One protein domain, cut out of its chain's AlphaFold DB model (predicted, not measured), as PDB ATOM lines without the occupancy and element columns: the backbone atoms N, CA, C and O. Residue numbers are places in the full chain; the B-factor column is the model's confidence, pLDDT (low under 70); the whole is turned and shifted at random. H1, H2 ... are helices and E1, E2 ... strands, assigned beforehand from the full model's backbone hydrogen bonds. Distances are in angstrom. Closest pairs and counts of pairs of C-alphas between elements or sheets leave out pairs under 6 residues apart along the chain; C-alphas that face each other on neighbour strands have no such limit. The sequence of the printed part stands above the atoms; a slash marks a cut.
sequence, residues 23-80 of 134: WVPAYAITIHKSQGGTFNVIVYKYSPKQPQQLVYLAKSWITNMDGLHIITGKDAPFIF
ATOM      1  N   TRP A  23     -27.452  16.028  42.060       85.06
ATOM      2  CA  TRP A  23     -26.260  15.199  42.203       85.06
ATOM      3  C   TRP A  23     -26.584  13.757  41.830       85.06
ATOM      4  O   TRP A  23     -27.628  13.218  42.206       85.06
ATOM      5  N   VAL A  24     -25.666  13.137  41.094       84.62
ATOM      6  CA  VAL A  24     -25.717  11.731  40.699       84.62
ATOM      7  C   VAL A  24     -24.330  11.139  40.960       84.62
ATOM      8  O   VAL A  24     -23.342  11.799  40.633       84.62
ATOM      9  N   PRO A  25     -24.218   9.933  41.546       84.31
ATOM     10  CA  PRO A  25     -22.940   9.236  41.638       84.31
ATOM     11  C   PRO A  25     -22.314   9.089  40.246       84.31
ATOM     12  O   PRO A  25     -22.962   8.590  39.329       84.31
ATOM     13  N   ALA A  26     -21.065   9.527  40.091       81.19
ATOM     14  CA  ALA A  26     -20.397   9.617  38.791       81.19
ATOM     15  C   ALA A  26     -19.224   8.631  38.625       81.19
ATOM     16  O   ALA A  26     -18.441   8.774  37.695       81.19
ATOM     17  N   TYR A  27     -19.095   7.629  39.504       84.94
ATOM     18  CA  TYR A  27     -18.012   6.635  39.418       84.94
ATOM     19  C   TYR A  27     -18.096   5.788  38.139       84.94
ATOM     20  O   TYR A  27     -17.086   5.478  37.516       84.94
ATOM     21  N   ALA A  28     -19.315   5.438  37.731       87.94
ATOM     22  CA  ALA A  28     -19.586   4.793  36.460       87.94
ATOM     23  C   ALA A  28     -20.885   5.354  35.885       87.94
ATOM     24  O   ALA A  28     -21.895   5.455  36.582       87.94
ATOM     25  N   ILE A  29     -20.859   5.695  34.602       88.19
ATOM     26  CA  ILE A  29     -22.020   6.171  33.859       88.19
ATOM     27  C   ILE A  29     -22.222   5.281  32.638       88.19
ATOM     28  O   ILE A  29     -21.269   4.857  31.987       88.19
ATOM     29  N   THR A  30     -23.475   4.945  32.343       88.44
ATOM     30  CA  THR A  30     -23.787   4.189  31.130       88.44
ATOM     31  C   THR A  30     -23.730   5.109  29.920       88.44
ATOM     32  O   THR A  30     -24.064   6.289  30.017       88.44
ATOM     33  N   ILE A  31     -23.394   4.547  28.756       85.94
ATOM     34  CA  ILE A  31     -23.211   5.319  27.519       85.94
ATOM     35  C   ILE A  31     -24.445   6.156  27.163       85.94
ATOM     36  O   ILE A  31     -24.345   7.300  26.732       85.94
ATOM     37  N   HIS A  32     -25.630   5.601  27.407       84.50
ATOM     38  CA  HIS A  32     -26.897   6.285  27.161       84.50
ATOM     39  C   HIS A  32     -27.170   7.449  28.123       84.50
ATOM     40  O   HIS A  32     -27.944   8.340  27.789       84.50
ATOM     41  N   LYS A  33     -26.583   7.451  29.327       86.06
ATOM     42  CA  LYS A  33     -26.746   8.532  30.312       86.06
ATOM     43  C   LYS A  33     -25.682   9.617  30.182       86.06
ATOM     44  O   LYS A  33     -25.905  10.718  30.670       86.06
ATOM     45  N   SER A  34     -24.575   9.325  29.508       82.25
ATOM     46  CA  SER A  34     -23.511  10.277  29.180       82.25
ATOM     47  C   SER A  34     -23.649  10.907  27.788       82.25
ATOM     48  O   SER A  34     -22.764  11.644  27.361       82.25
ATOM     49  N   GLN A  35     -24.743  10.641  27.065       82.25
ATOM     50  CA  GLN A  35     -24.962  11.184  25.723       82.25
ATOM     51  C   GLN A  35     -24.984  12.723  25.734       82.25
ATOM     52  O   GLN A  35     -25.732  13.334  26.494       82.25
ATOM     53  N   GLY A  36     -24.175  13.341  24.866       80.75
ATOM     54  CA  GLY A  36     -24.019  14.799  24.794       80.75
ATOM     55  C   GLY A  36     -23.090  15.392  25.859       80.75
ATOM     56  O   GLY A  36     -22.928  16.608  25.901       80.75
ATOM     57  N   GLY A  37     -22.486  14.557  26.710       82.38
ATOM     58  CA  GLY A  37     -21.447  14.970  27.643       82.38
ATOM     59  C   GLY A  37     -20.076  15.072  26.978       82.38
ATOM     60  O   GLY A  37     -19.779  14.370  26.011       82.38
ATOM     61  N   THR A  38     -19.227  15.923  27.543       88.00
ATOM     62  CA  THR A  38     -17.808  16.030  27.201       88.00
ATOM     63  C   THR A  38     -17.007  15.790  28.472       88.00
ATOM     64  O   THR A  38     -17.293  16.404  29.501       88.00
ATOM     65  N   PHE A  39     -16.034  14.883  28.417       88.00
ATOM     66  CA  PHE A  39     -15.238  14.482  29.575       88.00
ATOM     67  C   PHE A  39     -13.749  14.603  29.264       88.00
ATOM     68  O   PHE A  39     -13.308  14.294  28.159       88.00
ATOM     69  N   ASN A  40     -12.968  15.007  30.264       89.25
ATOM     70  CA  ASN A  40     -11.517  15.123  30.116       89.25
ATOM     71  C   ASN A  40     -10.828  13.753  30.172       89.25
ATOM     72  O   ASN A  40      -9.857  13.535  29.462       89.25
ATOM     73  N   VAL A  41     -11.330  12.844  31.017       90.12
ATOM     74  CA  VAL A  41     -10.781  11.495  31.210       90.12
ATOM     75  C   VAL A  41     -11.932  10.508  31.333       90.12
ATOM     76  O   VAL A  41     -12.866  10.747  32.102       90.12
ATOM     77  N   ILE A  42     -11.862   9.393  30.606       91.06
ATOM     78  CA  ILE A  42     -12.804   8.282  30.742       91.06
ATOM     79  C   ILE A  42     -12.073   6.941  30.778       91.06
ATOM     80  O   ILE A  42     -11.096   6.709  30.065       91.06
ATOM     81  N   VAL A  43     -12.628   6.017  31.561       91.38
ATOM     82  CA  VAL A  43     -12.277   4.598  31.502       91.38
ATOM     83  C   VAL A  43     -13.417   3.861  30.813       91.38
ATOM     84  O   VAL A  43     -14.525   3.752  31.339       91.38
ATOM     85  N   TYR A  44     -13.156   3.369  29.609       90.69
ATOM     86  CA  TYR A  44     -14.130   2.686  28.777       90.69
ATOM     87  C   TYR A  44     -13.955   1.169  28.847       90.69
ATOM     88  O   TYR A  44     -12.968   0.613  28.362       90.69
ATOM     89  N   LYS A  45     -14.952   0.479  29.409       90.69
ATOM     90  CA  LYS A  45     -15.010  -0.986  29.399       90.69
ATOM     91  C   LYS A  45     -15.521  -1.487  28.049       90.69
ATOM     92  O   LYS A  45     -16.725  -1.494  27.792       90.69
ATOM     93  N   TYR A  46     -14.596  -1.928  27.204       90.19
ATOM     94  CA  TYR A  46     -14.883  -2.425  25.867       90.19
ATOM     95  C   TYR A  46     -15.440  -3.853  25.887       90.19
ATOM     96  O   TYR A  46     -14.924  -4.739  26.574       90.19
ATOM     97  N   SER A  47     -16.472  -4.091  25.076       86.50
ATOM     98  CA  SER A  47     -16.994  -5.422  24.780       86.50
ATOM     99  C   SER A  47     -17.199  -5.592  23.271       86.50
ATOM    100  O   SER A  47     -17.830  -4.742  22.645       86.50
ATOM    101  N   PRO A  48     -16.751  -6.709  22.667       83.56
ATOM    102  CA  PRO A  48     -16.940  -6.964  21.239       83.56
ATOM    103  C   PRO A  48     -18.408  -7.188  20.847       83.56
ATOM    104  O   PRO A  48     -18.710  -7.211  19.664       83.56
ATOM    105  N   LYS A  49     -19.303  -7.389  21.823       83.31
ATOM    106  CA  LYS A  49     -20.746  -7.558  21.598       83.31
ATOM    107  C   LYS A  49     -21.506  -6.228  21.550       83.31
ATOM    108  O   LYS A  49     -22.711  -6.232  21.327       83.31
ATOM    109  N   GLN A  50     -20.850  -5.108  21.857       85.44
ATOM    110  CA  GLN A  50     -21.497  -3.798  21.803       85.44
ATOM    111  C   GLN A  50     -21.779  -3.401  20.348       85.44
ATOM    112  O   GLN A  50     -20.997  -3.739  19.468       85.44
ATOM    113  N   PRO A  51     -22.867  -2.664  20.075       83.06
ATOM    114  CA  PRO A  51     -23.071  -2.051  18.772       83.06
ATOM    115  C   PRO A  51     -21.970  -1.037  18.442       83.06
ATOM    116  O   PRO A  51     -21.579  -0.231  19.293       83.06
ATOM    117  N   GLN A  52     -21.563  -1.000  17.174       83.06
ATOM    118  CA  GLN A  52     -20.581  -0.058  16.622       83.06
ATOM    119  C   GLN A  52     -20.851   1.403  17.008       83.06
ATOM    120  O   GLN A  52     -19.936   2.144  17.372       83.06
ATOM    121  N   GLN A  53     -22.119   1.808  16.981       83.06
ATOM    122  CA  GLN A  53     -22.555   3.166  17.305       83.06
ATOM    123  C   GLN A  53     -22.219   3.560  18.751       83.06
ATOM    124  O   GLN A  53     -21.818   4.694  19.004       83.06
ATOM    125  N   LEU A  54     -22.322   2.628  19.707       83.69
ATOM    126  CA  LEU A  54     -22.005   2.906  21.111       83.69
ATOM    127  C   LEU A  54     -20.498   3.057  21.333       83.69
ATOM    128  O   LEU A  54     -20.080   3.897  22.128       83.69
ATOM    129  N   VAL A  55     -19.686   2.293  20.595       86.19
ATOM    130  CA  VAL A  55     -18.221   2.420  20.625       86.19
ATOM    131  C   VAL A  55     -17.787   3.772  20.059       86.19
ATOM    132  O   VAL A  55     -16.914   4.422  20.631       86.19
ATOM    133  N   TYR A  56     -18.414   4.218  18.966       84.25
ATOM    134  CA  TYR A  56     -18.181   5.551  18.407       84.25
ATOM    135  C   TYR A  56     -18.552   6.656  19.405       84.25
ATOM    136  O   TYR A  56     -17.732   7.532  19.675       84.25
ATOM    137  N   LEU A  57     -19.745   6.582  20.008       83.50
ATOM    138  CA  LEU A  57     -20.199   7.573  20.985       83.50
ATOM    139  C   LEU A  57     -19.241   7.688  22.172       83.50
ATOM    140  O   LEU A  57     -18.841   8.796  22.519       83.50
ATOM    141  N   ALA A  58     -18.817   6.558  22.741       83.25
ATOM    142  CA  ALA A  58     -17.887   6.554  23.867       83.25
ATOM    143  C   ALA A  58     -16.542   7.218  23.530       83.25
ATOM    144  O   ALA A  58     -15.995   7.944  24.357       83.25
ATOM    145  N   LYS A  59     -16.031   7.022  22.307       81.81
ATOM    146  CA  LYS A  59     -14.811   7.694  21.829       81.81
ATOM    147  C   LYS A  59     -15.023   9.195  21.604       81.81
ATOM    148  O   LYS A  59     -14.111   9.970  21.856       81.81
ATOM    149  N   SER A  60     -16.209   9.601  21.148       85.31
ATOM    150  CA  SER A  60     -16.505  10.996  20.789       85.31
ATOM    151  C   SER A  60     -16.624  11.962  21.973       85.31
ATOM    152  O   SER A  60     -16.634  13.170  21.763       85.31
ATOM    153  N   TRP A  61     -16.719  11.471  23.213       83.81
ATOM    154  CA  TRP A  61     -16.863  12.359  24.375       83.81
ATOM    155  C   TRP A  61     -15.565  12.999  24.847       83.81
ATOM    156  O   TRP A  61     -15.603  13.897  25.689       83.81
ATOM    157  N   ILE A  62     -14.431  12.505  24.369       87.38
ATOM    158  CA  ILE A  62     -13.125  12.915  24.858       87.38
ATOM    159  C   ILE A  62     -12.561  13.969  23.924       87.38
ATOM    160  O   ILE A  62     -12.588  13.821  22.705       87.38
ATOM    161  N   THR A  63     -12.024  15.029  24.514       86.31
ATOM    162  CA  THR A  63     -11.380  16.120  23.779       86.31
ATOM    163  C   THR A  63      -9.904  15.854  23.505       86.31
ATOM    164  O   THR A  63      -9.403  16.282  22.469       86.31
ATOM    165  N   ASN A  64      -9.214  15.131  24.397       87.38
ATOM    166  CA  ASN A  64      -7.816  14.729  24.240       87.38
ATOM    167  C   ASN A  64      -7.655  13.201  24.326       87.38
ATOM    168  O   ASN A  64      -8.055  12.584  25.309       87.38
ATOM    169  N   MET A  65      -7.004  12.602  23.330       86.88
ATOM    170  CA  MET A  65      -6.734  11.165  23.256       86.88
ATOM    171  C   MET A  65      -6.043  10.596  24.507       86.88
ATOM    172  O   MET A  65      -6.346   9.465  24.882       86.88
ATOM    173  N   ASP A  66      -5.208  11.383  25.194       90.88
ATOM    174  CA  ASP A  66      -4.534  10.969  26.437       90.88
ATOM    175  C   ASP A  66      -5.516  10.626  27.573       90.88
ATOM    176  O   ASP A  66      -5.190   9.862  28.478       90.88
ATOM    177  N   GLY A  67      -6.736  11.168  27.522       89.31
ATOM    178  CA  GLY A  67      -7.794  10.908  28.495       89.31
ATOM    179  C   GLY A  67      -8.590   9.624  28.248       89.31
ATOM    180  O   GLY A  67      -9.514   9.335  29.010       89.31
ATOM    181  N   LEU A  68      -8.295   8.860  27.188       91.31
ATOM    182  CA  LEU A  68      -9.006   7.624  26.859       91.31
ATOM    183  C   LEU A  68      -8.273   6.390  27.384       91.31
ATOM    184  O   LEU A  68      -7.273   5.958  26.813       91.31
ATOM    185  N   HIS A  69      -8.852   5.721  28.377       91.06
ATOM    186  CA  HIS A  69      -8.362   4.422  28.834       91.06
ATOM    187  C   HIS A  69      -9.352   3.323  28.455       91.06
ATOM    188  O   HIS A  69     -10.472   3.287  28.960       91.06
ATOM    189  N   ILE A  70      -8.958   2.408  27.566       90.12
ATOM    190  CA  ILE A  70      -9.798   1.270  27.168       90.12
ATOM    191  C   ILE A  70      -9.381   0.040  27.965       90.12
ATOM    192  O   ILE A  70      -8.224  -0.368  27.917       90.12
ATOM    193  N   ILE A  71     -10.340  -0.584  28.647       91.62
ATOM    194  CA  ILE A  71     -10.131  -1.823  29.400       91.62
ATOM    195  C   ILE A  71     -11.014  -2.945  28.851       91.62
ATOM    196  O   ILE A  71     -12.143  -2.710  28.413       91.62
ATOM    197  N   THR A  72     -10.516  -4.177  28.898       89.56
ATOM    198  CA  THR A  72     -11.267  -5.401  28.580       89.56
ATOM    199  C   THR A  72     -11.546  -6.206  29.851       89.56
ATOM    200  O   THR A  72     -11.104  -5.857  30.945       89.56
ATOM    201  N   GLY A  73     -12.347  -7.270  29.739       83.81
ATOM    202  CA  GLY A  73     -12.481  -8.239  30.833       83.81
ATOM    203  C   GLY A  73     -11.143  -8.921  31.138       83.81
ATOM    204  O   GLY A  73     -10.311  -9.040  30.244       83.81
ATOM    205  N   LYS A  74     -10.968  -9.386  32.383       79.56
ATOM    206  CA  LYS A  74      -9.718  -9.969  32.910       79.56
ATOM    207  C   LYS A  74      -9.098 -11.040  31.998       79.56
ATOM    208  O   LYS A  74      -7.888 -11.048  31.827       79.56
ATOM    209  N   ASP A  75      -9.937 -11.857  31.364       82.06
ATOM    210  CA  ASP A  75      -9.514 -12.985  30.518       82.06
ATOM    211  C   ASP A  75      -9.812 -12.755  29.024       82.06
ATOM    212  O   ASP A  75      -9.734 -13.670  28.205       82.06
ATOM    213  N   ALA A  76     -10.216 -11.537  28.649       79.44
ATOM    214  CA  ALA A  76     -10.581 -11.210  27.278       79.44
ATOM    215  C   ALA A  76      -9.389 -10.590  26.534       79.44
ATOM    216  O   ALA A  76      -8.813  -9.610  27.019       79.44
ATOM    217  N   PRO A  77      -9.056 -11.082  25.327       81.31
ATOM    218  CA  PRO A  77      -7.963 -10.519  24.555       81.31
ATOM    219  C   PRO A  77      -8.291  -9.078  24.148       81.31
ATOM    220  O   PRO A  77      -9.433  -8.759  23.793       81.31
ATOM    221  N   PHE A  78      -7.277  -8.210  24.166       80.94
ATOM    222  CA  PHE A  78      -7.398  -6.815  23.745       80.94
ATOM    223  C   PHE A  78      -7.451  -6.708  22.214       80.94
ATOM    224  O   PHE A  78      -6.516  -6.272  21.552       80.94
ATOM    225  N   ILE A  79      -8.560  -7.173  21.635       83.19
ATOM    226  CA  ILE A  79      -8.785  -7.189  20.190       83.19
ATOM    227  C   ILE A  79      -9.956  -6.272  19.856       83.19
ATOM    228  O   ILE A  79     -11.117  -6.554  20.177       83.19
ATOM    229  N   PHE A  80      -9.662  -5.195  19.132       82.56
ATOM    230  CA  PHE A  80     -10.682  -4.326  18.561       82.56
ATOM    231  C   PHE A  80     -11.320  -5.012  17.334       82.56
ATOM    232  O   PHE A  80     -10.631  -5.419  16.394       82.56
TER     233      PHE A  80
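This is residues 23 to 80 of the 134 residues of the protein "Hypothetical protein" of Hermetia illucens (UniProt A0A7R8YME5). There is little regular structure: two short parallel strands, E1 and E2, lie side by side, with one helix, H1, over one face, nearer to E1. The long unnamed stretch of residues 23 to 41 comes first. The printed part has 58 residues, with 17 in named elements, in the order E1, H1, E2; the class is mixed. It is compact, with a radius of gyration of the C-alphas of 11.7 A, and only just elongated, spanning 35 by 23 by 20 A.

E1 is residues 42 to 45, 9.6 A long, from C-alpha 42 at (-12.804, 8.282, 30.742). H1 is residues 52 to 60, 12.5 A. E2 is residues 68 to 71, 9.8 A, ending at C-alpha 71 at (-10.131, -1.823, 29.400).

E1 and E2 are parallel at 24 degrees; N 44 and O 69 are 2.8 A apart, within hydrogen-bond range. E1, H1 and E2 form a strand-helix-strand unit, parallel neighbour strands with a helix between them in the chain; its crossover is right-handed. The closest C-alphas of E1 and H1, Tyr 44 and Ala 58, are 7.3 A apart. In H1, every O i to N i+4 pair is within hydrogen-bond range.

The farthest C-alphas, Trp 23 and Pro 77, are 36.2 A apart. The printed part has no cut, both links are short, and no printed residue is under 70 in pLDDT.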